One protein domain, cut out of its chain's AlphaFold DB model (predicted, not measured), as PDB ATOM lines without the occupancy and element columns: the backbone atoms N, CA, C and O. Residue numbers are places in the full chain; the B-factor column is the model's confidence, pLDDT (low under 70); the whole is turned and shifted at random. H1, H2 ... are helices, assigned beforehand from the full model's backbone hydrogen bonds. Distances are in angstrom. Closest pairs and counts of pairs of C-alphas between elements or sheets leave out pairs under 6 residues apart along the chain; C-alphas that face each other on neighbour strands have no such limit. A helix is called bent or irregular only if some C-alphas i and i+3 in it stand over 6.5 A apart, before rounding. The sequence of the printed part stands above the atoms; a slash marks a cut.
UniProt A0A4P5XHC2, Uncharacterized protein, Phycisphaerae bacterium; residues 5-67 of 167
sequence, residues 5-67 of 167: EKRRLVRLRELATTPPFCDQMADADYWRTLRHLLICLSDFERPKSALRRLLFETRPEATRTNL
ATOM      1  N   GLU A   5      -9.054   8.766  -4.831       48.16
ATOM      2  CA  GLU A   5      -9.383  10.183  -4.636       48.16
ATOM      3  C   GLU A   5      -8.237  11.112  -5.052       48.16
ATOM      4  O   GLU A   5      -8.468  12.103  -5.741       48.16
ATOM      5  N   LYS A   6      -6.977  10.759  -4.747       47.84
ATOM      6  CA  LYS A   6      -5.800  11.551  -5.149       47.84
ATOM      7  C   LYS A   6      -5.645  11.617  -6.670       47.84
ATOM      8  O   LYS A   6      -5.289  12.667  -7.189       47.84
ATOM      9  N   ARG A   7      -5.947  10.537  -7.402       54.19
ATOM     10  CA  ARG A   7      -5.906  10.538  -8.882       54.19
ATOM     11  C   ARG A   7      -7.024  11.384  -9.500       54.19
ATOM     12  O   ARG A   7      -6.807  12.025 -10.522       54.19
ATOM     13  N   ARG A   8      -8.207  11.407  -8.876       54.97
ATOM     14  CA  ARG A   8      -9.341  12.243  -9.311       54.97
ATOM     15  C   ARG A   8      -9.087  13.733  -9.044       54.97
ATOM     16  O   ARG A   8      -9.323  14.545  -9.930       54.97
ATOM     17  N   LEU A   9      -8.510  14.067  -7.888       52.00
ATOM     18  CA  LEU A   9      -8.020  15.409  -7.540       52.00
ATOM     19  C   LEU A   9      -6.956  15.918  -8.524       52.00
ATOM     20  O   LEU A   9      -7.009  17.073  -8.939       52.00
ATOM     21  N   VAL A  10      -6.013  15.056  -8.922       53.75
ATOM     22  CA  VAL A  10      -4.993  15.382  -9.933       53.75
ATOM     23  C   VAL A  10      -5.640  15.694 -11.283       53.75
ATOM     24  O   VAL A  10      -5.353  16.752 -11.824       53.75
ATOM     25  N   ARG A  11      -6.594  14.883 -11.764       56.06
ATOM     26  CA  ARG A  11      -7.325  15.156 -13.020       56.06
ATOM     27  C   ARG A  11      -8.105  16.467 -13.015       56.06
ATOM     28  O   ARG A  11      -8.221  17.120 -14.042       56.06
ATOM     29  N   LEU A  12      -8.664  16.845 -11.873       55.66
ATOM     30  CA  LEU A  12      -9.417  18.088 -11.722       55.66
ATOM     31  C   LEU A  12      -8.484  19.299 -11.700       55.66
ATOM     32  O   LEU A  12      -8.775  20.320 -12.315       55.66
ATOM     33  N   ARG A  13      -7.327  19.152 -11.048       53.88
ATOM     34  CA  ARG A  13      -6.244  20.130 -11.108       53.88
ATOM     35  C   ARG A  13      -5.728  20.260 -12.541       53.88
ATOM     36  O   ARG A  13      -5.665  21.373 -13.026       53.88
ATOM     37  N   GLU A  14      -5.489  19.152 -13.239       57.66
ATOM     38  CA  GLU A  14      -5.084  19.114 -14.653       57.66
ATOM     39  C   GLU A  14      -6.127  19.760 -15.580       57.66
ATOM     40  O   GLU A  14      -5.747  20.552 -16.438       57.66
ATOM     41  N   LEU A  15      -7.425  19.501 -15.378       58.75
ATOM     42  CA  LEU A  15      -8.520  20.161 -16.106       58.75
ATOM     43  C   LEU A  15      -8.582  21.668 -15.824       58.75
ATOM     44  O   LEU A  15      -8.866  22.450 -16.724       58.75
ATOM     45  N   ALA A  16      -8.291  22.086 -14.591       55.69
ATOM     46  CA  ALA A  16      -8.278  23.495 -14.207       55.69
ATOM     47  C   ALA A  16      -7.007  24.244 -14.646       55.69
ATOM     48  O   ALA A  16      -7.035  25.467 -14.774       55.69
ATOM     49  N   THR A  17      -5.882  23.541 -14.834       52.34
ATOM     50  CA  THR A  17      -4.564  24.149 -15.089       52.34
ATOM     51  C   THR A  17      -4.022  23.933 -16.499       52.34
ATOM     52  O   THR A  17      -3.012  24.547 -16.828       52.34
ATOM     53  N   THR A  18      -4.656  23.105 -17.337       51.78
ATOM     54  CA  THR A  18      -4.149  22.778 -18.685       51.78
ATOM     55  C   THR A  18      -5.191  23.125 -19.761       51.78
ATOM     56  O   THR A  18      -6.027  22.287 -20.106       51.78
ATOM     57  N   PRO A  19      -5.182  24.355 -20.310       51.22
ATOM     58  CA  PRO A  19      -6.000  24.697 -21.474       51.22
ATOM     59  C   PRO A  19      -5.375  24.016 -22.701       51.22
ATOM     60  O   PRO A  19      -4.199  24.249 -22.989       51.22
ATOM     61  N   PRO A  20      -6.088  23.064 -23.339       54.06
ATOM     62  CA  PRO A  20      -7.102  23.428 -24.336       54.06
ATOM     63  C   PRO A  20      -8.398  22.588 -24.290       54.06
ATOM     64  O   PRO A  20      -9.245  22.717 -25.171       54.06
ATOM     65  N   PHE A  21      -8.577  21.708 -23.296       55.78
ATOM     66  CA  PHE A  21      -9.684  20.738 -23.307       55.78
ATOM     67  C   PHE A  21     -11.039  21.360 -22.931       55.78
ATOM     68  O   PHE A  21     -12.044  21.079 -23.575       55.78
ATOM     69  N   CYS A  22     -11.076  22.240 -21.926       64.81
ATOM     70  CA  CYS A  22     -12.323  22.857 -21.463       64.81
ATOM     71  C   CYS A  22     -12.936  23.826 -22.481       64.81
ATOM     72  O   CYS A  22     -14.158  23.910 -22.569       64.81
ATOM     73  N   ASP A  23     -12.108  24.519 -23.267       68.44
ATOM     74  CA  ASP A  23     -12.575  25.562 -24.186       68.44
ATOM     75  C   ASP A  23     -13.346  24.987 -25.382       68.44
ATOM     76  O   ASP A  23     -14.243  25.650 -25.902       68.44
ATOM     77  N   GLN A  24     -13.067  23.734 -25.756       74.62
ATOM     78  CA  GLN A  24     -13.690  23.033 -26.886       74.62
ATOM     79  C   GLN A  24     -14.966  22.261 -26.507       74.62
ATOM     80  O   GLN A  24     -15.669  21.763 -27.385       74.62
ATOM     81  N   MET A  25     -15.287  22.144 -25.215       80.25
ATOM     82  CA  MET A  25     -16.487  21.435 -24.760       80.25
ATOM     83  C   MET A  25     -17.744  22.286 -24.945       80.25
ATOM     84  O   MET A  25     -17.751  23.467 -24.595       80.25
ATOM     85  N   ALA A  26     -18.839  21.669 -25.396       85.75
ATOM     86  CA  ALA A  26     -20.152  22.302 -25.345       85.75
ATOM     87  C   ALA A  26     -20.516  22.661 -23.892       85.75
ATOM     88  O   ALA A  26     -20.201  21.910 -22.967       85.75
ATOM     89  N   ASP A  27     -21.211  23.781 -23.679       87.00
ATOM     90  CA  ASP A  27     -21.507  24.290 -22.330       87.00
ATOM     91  C   ASP A  27     -22.199  23.252 -21.441       87.00
ATOM     92  O   ASP A  27     -21.846  23.087 -20.273       87.00
ATOM     93  N   ALA A  28     -23.150  22.499 -21.994       84.94
ATOM     94  CA  ALA A  28     -23.839  21.441 -21.261       84.94
ATOM     95  C   ALA A  28     -22.881  20.332 -20.782       84.94
ATOM     96  O   ALA A  28     -23.020  19.849 -19.657       84.94
ATOM     97  N   ASP A  29     -21.908  19.927 -21.605       83.62
ATOM     98  CA  ASP A  29     -20.897  18.931 -21.231       83.62
ATOM     99  C   ASP A  29     -19.895  19.500 -20.226       83.62
ATOM    100  O   ASP A  29     -19.514  18.804 -19.280       83.62
ATOM    101  N   TYR A  30     -19.512  20.770 -20.392       86.50
ATOM    102  CA  TYR A  30     -18.624  21.482 -19.478       86.50
ATOM    103  C   TYR A  30     -19.219  21.527 -18.068       86.50
ATOM    104  O   TYR A  30     -18.611  21.027 -17.121       86.50
ATOM    105  N   TRP A  31     -20.439  22.053 -17.922       87.00
ATOM    106  CA  TRP A  31     -21.083  22.203 -16.615       87.00
ATOM    107  C   TRP A  31     -21.415  20.862 -15.966       87.00
ATOM    108  O   TRP A  31     -21.247  20.722 -14.756       87.00
ATOM    109  N   ARG A  32     -21.811  19.847 -16.747       84.25
ATOM    110  CA  ARG A  32     -22.041  18.489 -16.229       84.25
ATOM    111  C   ARG A  32     -20.751  17.860 -15.710       84.25
ATOM    112  O   ARG A  32     -20.746  17.263 -14.633       84.25
ATOM    113  N   THR A  33     -19.662  18.016 -16.457       82.06
ATOM    114  CA  THR A  33     -18.335  17.541 -16.053       82.06
ATOM    115  C   THR A  33     -17.876  18.253 -14.793       82.06
ATOM    116  O   THR A  33     -17.491  17.592 -13.831       82.06
ATOM    117  N   LEU A  34     -18.001  19.581 -14.753       83.62
ATOM    118  CA  LEU A  34     -17.676  20.368 -13.572       83.62
ATOM    119  C   LEU A  34     -18.513  19.921 -12.373       83.62
ATOM    120  O   LEU A  34     -17.944  19.610 -11.339       83.62
ATOM    121  N   ARG A  35     -19.834  19.778 -12.507       84.56
ATOM    122  CA  ARG A  35     -20.706  19.274 -11.435       84.56
ATOM    123  C   ARG A  35     -20.230  17.926 -10.894       84.56
ATOM    124  O   ARG A  35     -20.106  17.765  -9.684       84.56
ATOM    125  N   HIS A  36     -19.949  16.965 -11.773       79.44
ATOM    126  CA  HIS A  36     -19.463  15.645 -11.365       79.44
ATOM    127  C   HIS A  36     -18.141  15.738 -10.595       79.44
ATOM    128  O   HIS A  36     -17.961  15.089  -9.565       79.44
ATOM    129  N   LEU A  37     -17.236  16.585 -11.079       76.50
ATOM    130  CA  LEU A  37     -15.963  16.886 -10.443       76.50
ATOM    131  C   LEU A  37     -16.162  17.502  -9.054       76.50
ATOM    132  O   LEU A  37     -15.559  17.016  -8.104       76.50
ATOM    133  N   LEU A  38     -17.056  18.485  -8.912       78.50
ATOM    134  CA  LEU A  38     -17.416  19.070  -7.621       78.50
ATOM    135  C   LEU A  38     -17.957  17.997  -6.661       78.50
ATOM    136  O   LEU A  38     -17.463  17.863  -5.550       78.50
ATOM    137  N   ILE A  39     -18.912  17.169  -7.086       76.44
ATOM    138  CA  ILE A  39     -19.471  16.106  -6.228       76.44
ATOM    139  C   ILE A  39     -18.381  15.133  -5.744       76.44
ATOM    140  O   ILE A  39     -18.436  14.640  -4.621       76.44
ATOM    141  N   CYS A  40     -17.379  14.858  -6.580       67.62
ATOM    142  CA  CYS A  40     -16.290  13.944  -6.242       67.62
ATOM    143  C   CYS A  40     -15.189  14.566  -5.370       67.62
ATOM    144  O   CYS A  40     -14.320  13.830  -4.898       67.62
ATOM    145  N   LEU A  41     -15.170  15.889  -5.191       63.25
ATOM    146  CA  LEU A  41     -14.182  16.566  -4.364       63.25
ATOM    147  C   LEU A  41     -14.662  16.648  -2.919       63.25
ATOM    148  O   LEU A  41     -15.589  17.380  -2.591       63.25
ATOM    149  N   SER A  42     -13.979  15.917  -2.045       51.41
ATOM    150  CA  SER A  42     -14.211  15.946  -0.602       51.41
ATOM    151  C   SER A  42     -13.638  17.190   0.087       51.41
ATOM    152  O   SER A  42     -14.074  17.517   1.186       51.41
ATOM    153  N   ASP A  43     -12.697  17.898  -0.548       59.72
ATOM    154  CA  ASP A  43     -12.019  19.071   0.014       59.72
ATOM    155  C   ASP A  43     -11.924  20.207  -1.023       59.72
ATOM    156  O   ASP A  43     -11.115  20.182  -1.957       59.72
ATOM    157  N   PHE A  44     -12.775  21.220  -0.851       60.59
ATOM    158  CA  PHE A  44     -12.795  22.442  -1.658       60.59
ATOM    159  C   PHE A  44     -11.948  23.577  -1.077       60.59
ATOM    160  O   PHE A  44     -12.007  24.707  -1.570       60.59
ATOM    161  N   GLU A  45     -11.167  23.322  -0.030       56.69
ATOM    162  CA  GLU A  45     -10.376  24.360   0.629       56.69
ATOM    163  C   GLU A  45      -9.172  24.786  -0.217       56.69
ATOM    164  O   GLU A  45      -8.746  25.940  -0.157       56.69
ATOM    165  N   ARG A  46      -8.633  23.879  -1.043       55.78
ATOM    166  CA  ARG A  46      -7.308  24.043  -1.668       55.78
ATOM    167  C   ARG A  46      -7.281  24.609  -3.097       55.78
ATOM    168  O   ARG A  46      -6.277  25.240  -3.427       55.78
ATOM    169  N   PRO A  47      -8.312  24.471  -3.957       62.59
ATOM    170  CA  PRO A  47      -8.291  25.059  -5.297       62.59
ATOM    171  C   PRO A  47      -9.185  26.308  -5.432       62.59
ATOM    172  O   PRO A  47      -9.833  26.460  -6.460       62.59
ATOM    173  N   LYS A  48      -9.252  27.217  -4.444       70.94
ATOM    174  CA  LYS A  48     -10.194  28.365  -4.484       70.94
ATOM    175  C   LYS A  48     -10.082  29.228  -5.744       70.94
ATOM    176  O   LYS A  48     -11.101  29.549  -6.343       70.94
ATOM    177  N   SER A  49      -8.865  29.586  -6.156       75.19
ATOM    178  CA  SER A  49      -8.625  30.396  -7.360       75.19
ATOM    179  C   SER A  49      -8.975  29.639  -8.642       75.19
ATOM    180  O   SER A  49      -9.633  30.182  -9.523       75.19
ATOM    181  N   ALA A  50      -8.604  28.362  -8.720       75.88
ATOM    182  CA  ALA A  50      -8.944  27.493  -9.842       75.88
ATOM    183  C   ALA A  50     -10.462  27.288  -9.962       75.88
ATOM    184  O   ALA A  50     -11.017  27.376 -11.053       75.88
ATOM    185  N   LEU A  51     -11.148  27.077  -8.839       78.62
ATOM    186  CA  LEU A  51     -12.594  26.918  -8.796       78.62
ATOM    187  C   LEU A  51     -13.311  28.222  -9.160       78.62
ATOM    188  O   LEU A  51     -14.267  28.189  -9.930       78.62
ATOM    189  N   ARG A  52     -12.817  29.368  -8.675       81.31
ATOM    190  CA  ARG A  52     -13.329  30.682  -9.074       81.31
ATOM    191  C   ARG A  52     -13.228  30.867 -10.588       81.31
ATOM    192  O   ARG A  52     -14.233  31.171 -11.222       81.31
ATOM    193  N   ARG A  53     -12.062  30.588 -11.174       80.94
ATOM    194  CA  ARG A  53     -11.860  30.663 -12.625       80.94
ATOM    195  C   ARG A  53     -12.848  29.769 -13.382       80.94
ATOM    196  O   ARG A  53     -13.552  30.253 -14.263       80.94
ATOM    197  N   LEU A  54     -12.973  28.501 -12.986       81.75
ATOM    198  CA  LEU A  54     -13.886  27.546 -13.629       81.75
ATOM    199  C   LEU A  54     -15.368  27.946 -13.527       81.75
ATOM    200  O   LEU A  54     -16.141  27.668 -14.446       81.75
ATOM    201  N   LEU A  55     -15.782  28.568 -12.420       85.06
ATOM    202  CA  LEU A  55     -17.180  28.940 -12.178       85.06
ATOM    203  C   LEU A  55     -17.567  30.300 -12.771       85.06
ATOM    204  O   LEU A  55     -18.741  30.489 -13.105       85.06
ATOM    205  N   PHE A  56     -16.626  31.243 -12.870       84.94
ATOM    206  CA  PHE A  56     -16.924  32.646 -13.187       84.94
ATOM    207  C   PHE A  56     -16.202  33.202 -14.416       84.94
ATOM    208  O   PHE A  56     -16.707  34.146 -15.011       84.94
ATOM    209  N   GLU A  57     -15.051  32.652 -14.803       83.31
ATOM    210  CA  GLU A  57     -14.208  33.235 -15.860       83.31
ATOM    211  C   GLU A  57     -14.220  32.400 -17.147       83.31
ATOM    212  O   GLU A  57     -14.130  32.952 -18.238       83.31
ATOM    213  N   THR A  58     -14.339  31.072 -17.046       81.94
ATOM    214  CA  THR A  58     -14.220  30.172 -18.209       81.94
ATOM    215  C   THR A  58     -15.451  30.176 -19.123       81.94
ATOM    216  O   THR A  58     -15.316  29.993 -20.332       81.94
ATOM    217  N   ARG A  59     -16.660  30.354 -18.573       84.56
ATOM    218  CA  ARG A  59     -17.929  30.283 -19.322       84.56
ATOM    219  C   ARG A  59     -18.916  31.370 -18.877       84.56
ATOM    220  O   ARG A  59     -18.875  31.766 -17.711       84.56
ATOM    221  N   PRO A  60     -19.830  31.826 -19.761       83.88
ATOM    222  CA  PRO A  60     -20.857  32.802 -19.402       83.88
ATOM    223  C   PRO A  60     -21.759  32.319 -18.260       83.88
ATOM    224  O   PRO A  60     -22.189  31.167 -18.231       83.88
ATOM    225  N   GLU A  61     -22.132  33.226 -17.361       83.62
ATOM    226  CA  GLU A  61     -22.990  32.907 -16.214       83.62
ATOM    227  C   GLU A  61     -24.361  32.339 -16.618       83.62
ATOM    228  O   GLU A  61     -24.870  31.427 -15.966       83.62
ATOM    229  N   ALA A  62     -24.926  32.814 -17.734       83.81
ATOM    230  CA  ALA A  62     -26.223  32.364 -18.239       83.81
ATOM    231  C   ALA A  62     -26.291  30.845 -18.489       83.81
ATOM    232  O   ALA A  62     -27.372  30.258 -18.441       83.81
ATOM    233  N   THR A  63     -25.150  30.188 -18.726       83.81
ATOM    234  CA  THR A  63     -25.100  28.754 -19.046       83.81
ATOM    235  C   THR A  63     -24.878  27.870 -17.813       83.81
ATOM    236  O   THR A  63     -25.056  26.652 -17.895       83.81
ATOM    237  N   ARG A  64     -24.613  28.468 -16.636       85.75
ATOM    238  CA  ARG A  64     -24.370  27.783 -15.347       85.75
ATOM    239  C   ARG A  64     -25.569  26.972 -14.844       85.75
ATOM    240  O   ARG A  64     -25.417  26.116 -13.979       85.75
ATOM    241  N   THR A  65     -26.763  27.177 -15.395       82.56
ATOM    242  CA  THR A  65     -27.981  26.425 -15.034       82.56
ATOM    243  C   THR A  65     -27.815  24.904 -15.151       82.56
ATOM    244  O   THR A  65     -28.484  24.161 -14.429       82.56
ATOM    245  N   ASN A  66     -26.888  24.444 -15.996       84.19
ATOM    246  CA  ASN A  66     -26.524  23.037 -16.182       84.19
ATOM    247  C   ASN A  66     -25.660  22.445 -15.049       84.19
ATOM    248  O   ASN A  66     -25.365  21.252 -15.064       84.19
ATOM    249  N   LEU A  67     -25.264  23.250 -14.055       87.31
ATOM    250  CA  LEU A  67     -24.564  22.789 -12.852       87.31
ATOM    251  C   LEU A  67     -25.498  22.051 -11.872       87.31
ATOM    252  O   LEU A  67     -25.034  21.421 -10.927       87.31
TER     253      LEU A  67
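AT A GLANCE: This is residues 5 to 67 of the 167 residues of an uncharacterized protein of Phycisphaerae bacterium (UniProt A0A4P5XHC2). Three helices, H1, H2 and H3, make a loose triangle with few contacts, and the short H4 packs on H2. The 63 printed residues include four named helices, in the order H1, H2, H3, H4, and no named strand: all helix. The whole is compact, with a radius of gyration of the C-alphas of 11.1 A, and rounded, spanning 30 by 22 by 19 A.

HOW THE PARTS SIT: H2, residues 27 to 40, touches H4, residues 61 to 67, at a steep tilt of 52 degrees, the same way; the closest C-alphas, of Trp 31 and Leu 67, are 5.2 A apart. H1, residues 5 to 17, is close to H2 but not clearly touching; the closest C-alphas, of Leu 12 and Leu 37, are 6.8 A apart. With residues 13 to 17 alone, H1 touches H3, residues 48 to 57, at a steep tilt of 50 degrees, the same way; the closest C-alphas, of Ala 16 and Ala 50, are 6.0 A apart. H2 and H3 are near each other, with 7 pairs of C-alphas within 10 A. H1 and H4 are apart. Every O i to N i+4 pair is within hydrogen-bond range in H1, H2 and H3; in H4 0 of 3 are, but 3 of 4 O i to N i+3 pairs.

IN THESE COORDINATES: H2 is 19.8 A long, H1 18.1 A, H3 13.0 A and H4 10.8 A. H1 begins at C-alpha 5 (-9.383, 10.183, -4.636); H4 ends at C-alpha 67 (-24.564, 22.789, -12.852). H4 is irregular, but only just: C-alphas 62 and 65 are 7.0 A apart.

THE WHOLE: The two C-alphas farthest apart, of Lys 6 and Ala 62, are 32.0 A apart. The printed part has no cut and no long link. The pLDDT is under 70 in residues 5 to 23 and 40 to 47.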